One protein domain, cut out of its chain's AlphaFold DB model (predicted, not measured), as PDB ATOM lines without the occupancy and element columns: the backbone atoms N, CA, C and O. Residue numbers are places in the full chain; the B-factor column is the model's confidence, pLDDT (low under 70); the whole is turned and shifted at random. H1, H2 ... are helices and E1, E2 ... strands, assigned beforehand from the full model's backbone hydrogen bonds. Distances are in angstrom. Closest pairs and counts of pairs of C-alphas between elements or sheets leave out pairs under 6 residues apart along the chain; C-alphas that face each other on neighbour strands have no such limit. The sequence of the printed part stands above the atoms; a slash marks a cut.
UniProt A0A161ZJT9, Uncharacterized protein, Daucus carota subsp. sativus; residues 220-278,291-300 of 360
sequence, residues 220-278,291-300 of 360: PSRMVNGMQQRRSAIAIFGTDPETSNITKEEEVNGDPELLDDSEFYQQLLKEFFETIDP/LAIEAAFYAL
ATOM      1  N   PRO A 220     -13.352 117.189  46.714       88.12
ATOM      2  CA  PRO A 220     -14.658 116.548  46.697       88.12
ATOM      3  C   PRO A 220     -15.300 116.561  45.304       88.12
ATOM      4  O   PRO A 220     -16.392 116.018  45.153       88.12
ATOM      5  N   SER A 221     -14.657 117.144  44.283       87.38
ATOM      6  CA  SER A 221     -15.233 117.340  42.943       87.38
ATOM      7  C   SER A 221     -15.800 116.048  42.355       87.38
ATOM      8  O   SER A 221     -16.925 116.014  41.865       87.38
ATOM      9  N   ARG A 222     -15.071 114.937  42.493       85.19
ATOM     10  CA  ARG A 222     -15.520 113.625  42.018       85.19
ATOM     11  C   ARG A 222     -16.793 113.140  42.716       85.19
ATOM     12  O   ARG A 222     -17.613 112.485  42.078       85.19
ATOM     13  N   MET A 223     -16.929 113.401  44.014       85.62
ATOM     14  CA  MET A 223     -18.115 113.038  44.792       85.62
ATOM     15  C   MET A 223     -19.294 113.920  44.411       85.62
ATOM     16  O   MET A 223     -20.359 113.401  44.106       85.62
ATOM     17  N   VAL A 224     -19.069 115.233  44.378       87.38
ATOM     18  CA  VAL A 224     -20.076 116.235  44.026       87.38
ATOM     19  C   VAL A 224     -20.635 115.948  42.632       87.38
ATOM     20  O   VAL A 224     -21.835 115.742  42.498       87.38
ATOM     21  N   ASN A 225     -19.774 115.763  41.627       86.56
ATOM     22  CA  ASN A 225     -20.194 115.425  40.262       86.56
ATOM     23  C   ASN A 225     -20.855 114.037  40.164       86.56
ATOM     24  O   ASN A 225     -21.583 113.754  39.219       86.56
ATOM     25  N   GLY A 226     -20.559 113.131  41.103       83.88
ATOM     26  CA  GLY A 226     -21.204 111.821  41.189       83.88
ATOM     27  C   GLY A 226     -22.613 111.884  41.778       83.88
ATOM     28  O   GLY A 226     -23.446 111.052  41.427       83.88
ATOM     29  N   MET A 227     -22.867 112.862  42.649       88.31
ATOM     30  CA  MET A 227     -24.177 113.121  43.242       88.31
ATOM     31  C   MET A 227     -25.028 114.044  42.367       88.31
ATOM     32  O   MET A 227     -26.246 113.967  42.427       88.31
ATOM     33  N   GLN A 228     -24.434 114.903  41.544       90.62
ATOM     34  CA  GLN A 228     -25.196 115.802  40.680       90.62
ATOM     35  C   GLN A 228     -25.881 115.050  39.532       90.62
ATOM     36  O   GLN A 228     -25.265 114.275  38.793       90.62
ATOM     37  N   GLN A 229     -27.180 115.288  39.360       86.19
ATOM     38  CA  GLN A 229     -27.966 114.707  38.275       86.19
ATOM     39  C   GLN A 229     -27.985 115.626  37.061       86.19
ATOM     40  O   GLN A 229     -27.883 116.844  37.150       86.19
ATOM     41  N   ARG A 230     -28.158 115.036  35.879       84.06
ATOM     42  CA  ARG A 230     -28.360 115.810  34.650       84.06
ATOM     43  C   ARG A 230     -29.812 116.260  34.567       84.06
ATOM     44  O   ARG A 230     -30.699 115.435  34.784       84.06
ATOM     45  N   ARG A 231     -30.054 117.492  34.109       79.06
ATOM     46  CA  ARG A 231     -31.410 118.006  33.825       79.06
ATOM     47  C   ARG A 231     -32.225 117.054  32.951       79.06
ATOM     48  O   ARG A 231     -33.370 116.770  33.254       79.06
ATOM     49  N   SER A 232     -31.609 116.456  31.931       78.31
ATOM     50  CA  SER A 232     -32.279 115.502  31.033       78.31
ATOM     51  C   SER A 232     -32.757 114.209  31.713       78.31
ATOM     52  O   SER A 232     -33.539 113.465  31.129       78.31
ATOM     53  N   ALA A 233     -32.230 113.874  32.894       82.25
ATOM     54  CA  ALA A 233     -32.617 112.678  33.641       82.25
ATOM     55  C   ALA A 233     -33.845 112.913  34.536       82.25
ATOM     56  O   ALA A 233     -34.446 111.941  34.993       82.25
ATOM     57  N   ILE A 234     -34.221 114.175  34.774       83.75
ATOM     58  CA  ILE A 234     -35.294 114.561  35.691       83.75
ATOM     59  C   ILE A 234     -36.325 115.408  34.953       83.75
ATOM     60  O   ILE A 234     -36.006 116.403  34.315       83.75
ATOM     61  N   ALA A 235     -37.598 115.049  35.095       85.31
ATOM     62  CA  ALA A 235     -38.696 115.881  34.617       85.31
ATOM     63  C   ALA A 235     -38.952 117.042  35.597       85.31
ATOM     64  O   ALA A 235     -39.783 116.911  36.509       85.31
ATOM     65  N   ILE A 236     -38.211 118.139  35.409       88.19
ATOM     66  CA  ILE A 236     -38.408 119.423  36.096       88.19
ATOM     67  C   ILE A 236     -39.669 120.094  35.539       88.19
ATOM     68  O   ILE A 236     -39.891 120.135  34.326       88.19
ATOM     69  N   PHE A 237     -40.532 120.593  36.420       86.00
ATOM     70  CA  PHE A 237     -41.766 121.254  36.005       86.00
ATOM     71  C   PHE A 237     -41.498 122.614  35.352       86.00
ATOM     72  O   PHE A 237     -40.700 123.413  35.837       86.00
ATOM     73  N   GLY A 238     -42.223 122.893  34.267       78.25
ATOM     74  CA  GLY A 238     -42.163 124.170  33.550       78.25
ATOM     75  C   GLY A 238     -41.013 124.296  32.545       78.25
ATOM     76  O   GLY A 238     -40.989 125.262  31.790       78.25
ATOM     77  N   THR A 239     -40.104 123.320  32.480       75.12
ATOM     78  CA  THR A 239     -39.071 123.224  31.437       75.12
ATOM     79  C   THR A 239     -39.460 122.206  30.374       75.12
ATOM     80  O   THR A 239     -39.779 121.063  30.699       75.12
ATOM     81  N   ASP A 240     -39.384 122.605  29.107       66.12
ATOM     82  CA  ASP A 240     -39.481 121.688  27.973       66.12
ATOM     83  C   ASP A 240     -38.060 121.184  27.628       66.12
ATOM     84  O   ASP A 240     -37.159 122.009  27.428       66.12
ATOM     85  N   PRO A 241     -37.807 119.858  27.617       58.78
ATOM     86  CA  PRO A 241     -36.470 119.287  27.430       58.78
ATOM     87  C   PRO A 241     -35.754 119.705  26.134       58.78
ATOM     88  O   PRO A 241     -34.538 119.546  26.057       58.78
ATOM     89  N   GLU A 242     -36.461 120.244  25.135       52.81
ATOM     90  CA  GLU A 242     -35.848 120.715  23.882       52.81
ATOM     91  C   GLU A 242     -35.432 122.199  23.876       52.81
ATOM     92  O   GLU A 242     -34.607 122.589  23.051       52.81
ATOM     93  N   THR A 243     -35.951 123.042  24.779       52.53
ATOM     94  CA  THR A 243     -35.672 124.501  24.796       52.53
ATOM     95  C   THR A 243     -34.750 124.952  25.925       52.53
ATOM     96  O   THR A 243     -34.332 126.113  25.952       52.53
ATOM     97  N   SER A 244     -34.377 124.062  26.847       55.22
ATOM     98  CA  SER A 244     -33.340 124.371  27.830       55.22
ATOM     99  C   SER A 244     -31.997 124.575  27.120       55.22
ATOM    100  O   SER A 244     -31.438 123.624  26.574       55.22
ATOM    101  N   ASN A 245     -31.472 125.804  27.143       53.72
ATOM    102  CA  ASN A 245     -30.097 126.131  26.753       53.72
ATOM    103  C   ASN A 245     -29.115 125.465  27.733       53.72
ATOM    104  O   ASN A 245     -28.530 126.134  28.579       53.72
ATOM    105  N   ILE A 246     -28.978 124.141  27.660       57.66
ATOM    106  CA  ILE A 246     -28.031 123.385  28.475       57.66
ATOM    107  C   ILE A 246     -26.638 123.806  28.021       57.66
ATOM    108  O   ILE A 246     -26.263 123.633  26.856       57.66
ATOM    109  N   THR A 247     -25.859 124.392  28.925       57.97
ATOM    110  CA  THR A 247     -24.456 124.653  28.619       57.97
ATOM    111  C   THR A 247     -23.719 123.316  28.520       57.97
ATOM    112  O   THR A 247     -23.976 122.381  29.278       57.97
ATOM    113  N   LYS A 248     -22.775 123.188  27.577       55.16
ATOM    114  CA  LYS A 248     -22.015 121.935  27.369       55.16
ATOM    115  C   LYS A 248     -21.290 121.445  28.635       55.16
ATOM    116  O   LYS A 248     -20.925 120.276  28.699       55.16
ATOM    117  N   GLU A 249     -21.064 122.317  29.617       53.03
ATOM    118  CA  GLU A 249     -20.438 121.987  30.902       53.03
ATOM    119  C   GLU A 249     -21.418 121.320  31.889       53.03
ATOM    120  O   GLU A 249     -21.060 120.300  32.483       53.03
ATOM    121  N   GLU A 250     -22.668 121.791  31.990       55.66
ATOM    122  CA  GLU A 250     -23.740 121.164  32.798       55.66
ATOM    123  C   GLU A 250     -24.112 119.770  32.269       55.66
ATOM    124  O   GLU A 250     -24.436 118.848  33.019       55.66
ATOM    125  N   GLU A 251     -23.996 119.573  30.955       58.88
ATOM    126  CA  GLU A 251     -24.225 118.282  30.306       58.88
ATOM    127  C   GLU A 251     -23.165 117.224  30.686       58.88
ATOM    128  O   GLU A 251     -23.435 116.013  30.674       58.88
ATOM    129  N   VAL A 252     -21.953 117.673  31.036       61.53
ATOM    130  CA  VAL A 252     -20.811 116.817  31.389       61.53
ATOM    131  C   VAL A 252     -20.736 116.568  32.896       61.53
ATOM    132  O   VAL A 252     -20.586 115.404  33.278       61.53
ATOM    133  N   ASN A 253     -20.879 117.607  33.727       67.19
ATOM    134  CA  ASN A 253     -20.665 117.531  35.181       67.19
ATOM    135  C   ASN A 253     -21.942 117.367  36.026       67.19
ATOM    136  O   ASN A 253     -21.819 116.995  37.187       67.19
ATOM    137  N   GLY A 254     -23.136 117.525  35.442       79.88
ATOM    138  CA  GLY A 254     -24.400 117.509  36.187       79.88
ATOM    139  C   GLY A 254     -24.829 118.912  36.624       79.88
ATOM    140  O   GLY A 254     -24.068 119.869  36.514       79.88
ATOM    141  N   ASP A 255     -26.081 119.033  37.059       83.94
ATOM    142  CA  ASP A 255     -26.666 120.278  37.554       83.94
ATOM    143  C   ASP A 255     -26.430 120.405  39.070       83.94
ATOM    144  O   ASP A 255     -26.825 119.495  39.808       83.94
ATOM    145  N   PRO A 256     -25.820 121.502  39.557       86.06
ATOM    146  CA  PRO A 256     -25.621 121.743  40.984       86.06
ATOM    147  C   PRO A 256     -26.893 121.724  41.833       86.06
ATOM    148  O   PRO A 256     -26.823 121.336  42.997       86.06
ATOM    149  N   GLU A 257     -28.034 122.085  41.249       86.31
ATOM    150  CA  GLU A 257     -29.327 122.155  41.936       86.31
ATOM    151  C   GLU A 257     -30.039 120.793  42.024       86.31
ATOM    152  O   GLU A 257     -31.081 120.672  42.666       86.31
ATOM    153  N   LEU A 258     -29.514 119.751  41.364       89.62
ATOM    154  CA  LEU A 258     -30.144 118.430  41.293       89.62
ATOM    155  C   LEU A 258     -29.243 117.377  41.931       89.62
ATOM    156  O   LEU A 258     -28.189 117.044  41.391       89.62
ATOM    157  N   LEU A 259     -29.680 116.791  43.047       91.94
ATOM    158  CA  LEU A 259     -28.867 115.848  43.822       91.94
ATOM    159  C   LEU A 259     -29.446 114.427  43.836       91.94
ATOM    160  O   LEU A 259     -30.639 114.221  44.036       91.94
ATOM    161  N   ASP A 260     -28.572 113.436  43.696       90.12
ATOM    162  CA  ASP A 260     -28.836 112.007  43.821       90.12
ATOM    163  C   ASP A 260     -28.020 111.420  44.963       90.12
ATOM    164  O   ASP A 260     -26.797 111.284  44.883       90.12
ATOM    165  N   ASP A 261     -28.707 111.011  46.019       90.62
ATOM    166  CA  ASP A 261     -28.109 110.266  47.116       90.62
ATOM    167  C   ASP A 261     -28.573 108.801  47.148       90.62
ATOM    168  O   ASP A 261     -28.418 108.115  48.161       90.62
ATOM    169  N   SER A 262     -29.101 108.285  46.028       86.69
ATOM    170  CA  SER A 262     -29.674 106.938  45.942       86.69
ATOM    171  C   SER A 262     -28.716 105.843  46.400       86.69
ATOM    172  O   SER A 262     -29.167 104.872  47.001       86.69
ATOM    173  N   GLU A 263     -27.409 105.962  46.142       86.19
ATOM    174  CA  GLU A 263     -26.419 104.977  46.604       86.19
ATOM    175  C   GLU A 263     -26.329 104.948  48.137       86.19
ATOM    176  O   GLU A 263     -26.339 103.874  48.743       86.19
ATOM    177  N   PHE A 264     -26.324 106.122  48.773       89.06
ATOM    178  CA  PHE A 264     -26.321 106.242  50.228       89.06
ATOM    179  C   PHE A 264     -27.641 105.745  50.828       89.06
ATOM    180  O   PHE A 264     -27.634 104.914  51.736       89.06
ATOM    181  N   TYR A 265     -28.776 106.168  50.268       90.06
ATOM    182  CA  TYR A 265     -30.102 105.697  50.667       90.06
ATOM    183  C   TYR A 265     -30.235 104.170  50.574       90.06
ATOM    184  O   TYR A 265     -30.719 103.521  51.502       90.06
ATOM    185  N   GLN A 266     -29.760 103.576  49.476       85.75
ATOM    186  CA  GLN A 266     -29.757 102.128  49.273       85.75
ATOM    187  C   GLN A 266     -28.896 101.406  50.305       85.75
ATOM    188  O   GLN A 266     -29.281 100.334  50.769       85.75
ATOM    189  N   GLN A 267     -27.748 101.976  50.671       87.69
ATOM    190  CA  GLN A 267     -26.895 101.407  51.705       87.69
ATOM    191  C   GLN A 267     -27.586 101.435  53.078       87.69
ATOM    192  O   GLN A 267     -27.548 100.425  53.778       87.69
ATOM    193  N   LEU A 268     -28.271 102.531  53.425       89.69
ATOM    194  CA  LEU A 268     -29.048 102.635  54.668       89.69
ATOM    195  C   LEU A 268     -30.222 101.648  54.706       89.69
ATOM    196  O   LEU A 268     -30.450 101.003  55.724       89.69
ATOM    197  N   LEU A 269     -30.946 101.494  53.593       85.62
ATOM    198  CA  LEU A 269     -32.002 100.488  53.470       85.62
ATOM    199  C   LEU A 269     -31.449  99.078  53.659       85.62
ATOM    200  O   LEU A 269     -32.000  98.291  54.421       85.62
ATOM    201  N   LYS A 270     -30.350  98.762  52.971       81.75
ATOM    202  CA  LYS A 270     -29.708  97.454  53.062       81.75
ATOM    203  C   LYS A 270     -29.318  97.132  54.508       81.75
ATOM    204  O   LYS A 270     -29.623  96.044  54.980       81.75
ATOM    205  N   GLU A 271     -28.670  98.070  55.194       82.69
ATOM    206  CA  GLU A 271     -28.277  97.909  56.595       82.69
ATOM    207  C   GLU A 271     -29.498  97.725  57.504       82.69
ATOM    208  O   GLU A 271     -29.517  96.812  58.325       82.69
ATOM    209  N   PHE A 272     -30.554  98.518  57.312       83.25
ATOM    210  CA  PHE A 272     -31.802  98.363  58.058       83.25
ATOM    211  C   PHE A 272     -32.397  96.957  57.898       83.25
ATOM    212  O   PHE A 272     -32.731  96.320  58.897       83.25
ATOM    213  N   PHE A 273     -32.462  96.422  56.675       74.25
ATOM    214  CA  PHE A 273     -32.988  95.072  56.443       74.25
ATOM    215  C   PHE A 273     -32.104  93.971  57.023       74.25
ATOM    216  O   PHE A 273     -32.632  93.038  57.616       74.25
ATOM    217  N   GLU A 274     -30.777  94.101  56.947       76.00
ATOM    218  CA  GLU A 274     -29.853  93.153  57.590       76.00
ATOM    219  C   GLU A 274     -30.033  93.104  59.122       76.00
ATOM    220  O   GLU A 274     -29.678  92.107  59.749       76.00
ATOM    221  N   THR A 275     -30.598  94.155  59.734       72.75
ATOM    222  CA  THR A 275     -30.870  94.206  61.181       72.75
ATOM    223  C   THR A 275     -32.252  93.698  61.602       72.75
ATOM    224  O   THR A 275     -32.472  93.517  62.806       72.75
ATOM    225  N   ILE A 276     -33.170  93.469  60.655       68.19
ATOM    226  CA  ILE A 276     -34.491  92.889  60.921       68.19
ATOM    227  C   ILE A 276     -34.351  91.368  60.891       68.19
ATOM    228  O   ILE A 276     -34.057  90.781  59.855       68.19
ATOM    229  N   ASP A 277     -34.572  90.725  62.036       61.47
ATOM    230  CA  ASP A 277     -34.578  89.268  62.123       61.47
ATOM    231  C   ASP A 277     -35.916  88.724  61.582       61.47
ATOM    232  O   ASP A 277     -36.963  88.998  62.174       61.47
ATOM    233  N   PRO A 278     -35.929  87.939  60.490       55.56
ATOM    234  CA  PRO A 278     -37.159  87.355  59.958       55.56
ATOM    235  C   PRO A 278     -37.788  86.309  60.893       55.56
ATOM    236  O   PRO A 278     -38.902  85.857  60.634       55.56
ATOM    237  N   LEU A 291     -40.264  91.804  52.200       61.94
ATOM    238  CA  LEU A 291     -40.219  91.151  50.889       61.94
ATOM    239  C   LEU A 291     -40.452  92.135  49.731       61.94
ATOM    240  O   LEU A 291     -39.766  92.065  48.711       61.94
ATOM    241  N   ALA A 292     -41.399  93.067  49.880       59.75
ATOM    242  CA  ALA A 292     -41.684  94.072  48.858       59.75
ATOM    243  C   ALA A 292     -40.507  95.037  48.655       59.75
ATOM    244  O   ALA A 292     -40.178  95.382  47.517       59.75
ATOM    245  N   ILE A 293     -39.843  95.451  49.739       59.53
ATOM    246  CA  ILE A 293     -38.716  96.379  49.649       59.53
ATOM    247  C   ILE A 293     -37.425  95.657  49.246       59.53
ATOM    248  O   ILE A 293     -36.655  96.208  48.465       59.53
ATOM    249  N   GLU A 294     -37.206  94.409  49.661       62.72
ATOM    250  CA  GLU A 294     -36.086  93.588  49.188       62.72
ATOM    251  C   GLU A 294     -36.208  93.315  47.680       62.72
ATOM    252  O   GLU A 294     -35.237  93.465  46.933       62.72
ATOM    253  N   ALA A 295     -37.419  93.031  47.189       61.56
ATOM    254  CA  ALA A 295     -37.696  92.932  45.758       61.56
ATOM    255  C   ALA A 295     -37.440  94.262  45.025       61.56
ATOM    256  O   ALA A 295     -36.827  94.261  43.953       61.56
ATOM    257  N   ALA A 296     -37.839  95.399  45.609       60.00
ATOM    258  CA  ALA A 296     -37.544  96.725  45.065       60.00
ATOM    259  C   ALA A 296     -36.032  97.021  45.053       60.00
ATOM    260  O   ALA A 296     -35.511  97.525  44.059       60.00
ATOM    261  N   PHE A 297     -35.302  96.636  46.101       63.75
ATOM    262  CA  PHE A 297     -33.851  96.777  46.215       63.75
ATOM    263  C   PHE A 297     -33.114  95.926  45.172       63.75
ATOM    264  O   PHE A 297     -32.236  96.425  44.462       63.75
ATOM    265  N   TYR A 298     -33.499  94.657  45.007       63.94
ATOM    266  CA  TYR A 298     -32.952  93.785  43.966       63.94
ATOM    267  C   TYR A 298     -33.285  94.281  42.556       63.94
ATOM    268  O   TYR A 298     -32.436  94.193  41.664       63.94
ATOM    269  N   ALA A 299     -34.481  94.835  42.337       60.03
ATOM    270  CA  ALA A 299     -34.837  95.470  41.073       60.03
ATOM    271  C   ALA A 299     -33.945  96.693  40.800       60.03
ATOM    272  O   ALA A 299     -33.361  96.794  39.722       60.03
ATOM    273  N   LEU A 300     -33.733  97.557  41.794       58.94
ATOM    274  CA  LEU A 300     -32.924  98.773  41.671       58.94
ATOM    275  C   LEU A 300     -31.436  98.468  41.426       58.94
ATOM    276  O   LEU A 300     -30.803  99.059  40.550       58.94
TER     277      LEU A 300
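AT A GLANCE: This is residues 220 to 278 and 291 to 300 of the 360 residues of an uncharacterized protein of Daucus carota subsp. sativus (UniProt A0A161ZJT9). This is an open, drawn-out model: at one end H1, H2 and E1 gather beside a wide loop of residues 228 to 249, and from there H3 reaches out as a long helix with H4 near it. The contacts between its named parts are few. The printed part has 69 residues, with four named helices and one named strand in the order H1, H2, E1, H3, H4, and it is mostly helix. It is only just loose, close to extended, with a radius of gyration of the C-alphas of 16.4 A, and only just flat, spanning 52 by 29 by 16 A.

HOW THE PARTS SIT: Start at H1, residues 221 to 227, which is close but not clearly touching H2, residues 250 to 253; their closest C-alphas, Asn 225 and Asn 253, are 5.5 A apart. E1, residues 255 to 259, pairs with no named strand and meets H2 only through their link. The closest C-alphas of H1 and E1, Met 227 and Leu 259, are 5.5 A apart. Further on, H3, residues 262 to 275, is apart from H1, H2 and E1. H4, residues 291 to 300, is close but not clearly touching H3, with closest C-alphas Gln 266 and Phe 297 at 7.4 A; they run opposite ways at a shallow tilt of 33 degrees, only just short of steep. In H1, H3 and H4 every O i to N i+4 pair is within hydrogen-bond range; H2 is too short for one.

IN THESE COORDINATES: Find C-alpha 221 at (-15.233, 117.340, 42.943), where H1 begins its 9.9 A. H2 covers 5.3 A and E1 8.0 A. From C-alpha 262 at (-29.674, 106.938, 45.942), H3 runs 19.9 A. H4, 14.0 A long, ends at C-alpha 300 at (-32.924, 98.773, 41.671).

THE WHOLE: The C-alphas farthest apart, Asn 245 and Pro 278, are 51.5 A apart. The link from H1 to H2 is long, with 22 residues. Residues 279 to 290 are not printed, and C-alphas 278 and 291 are 10.3 A apart across this cut. The pLDDT is under 70 in residues 240 to 253, 276 to 278 and 291 to 300.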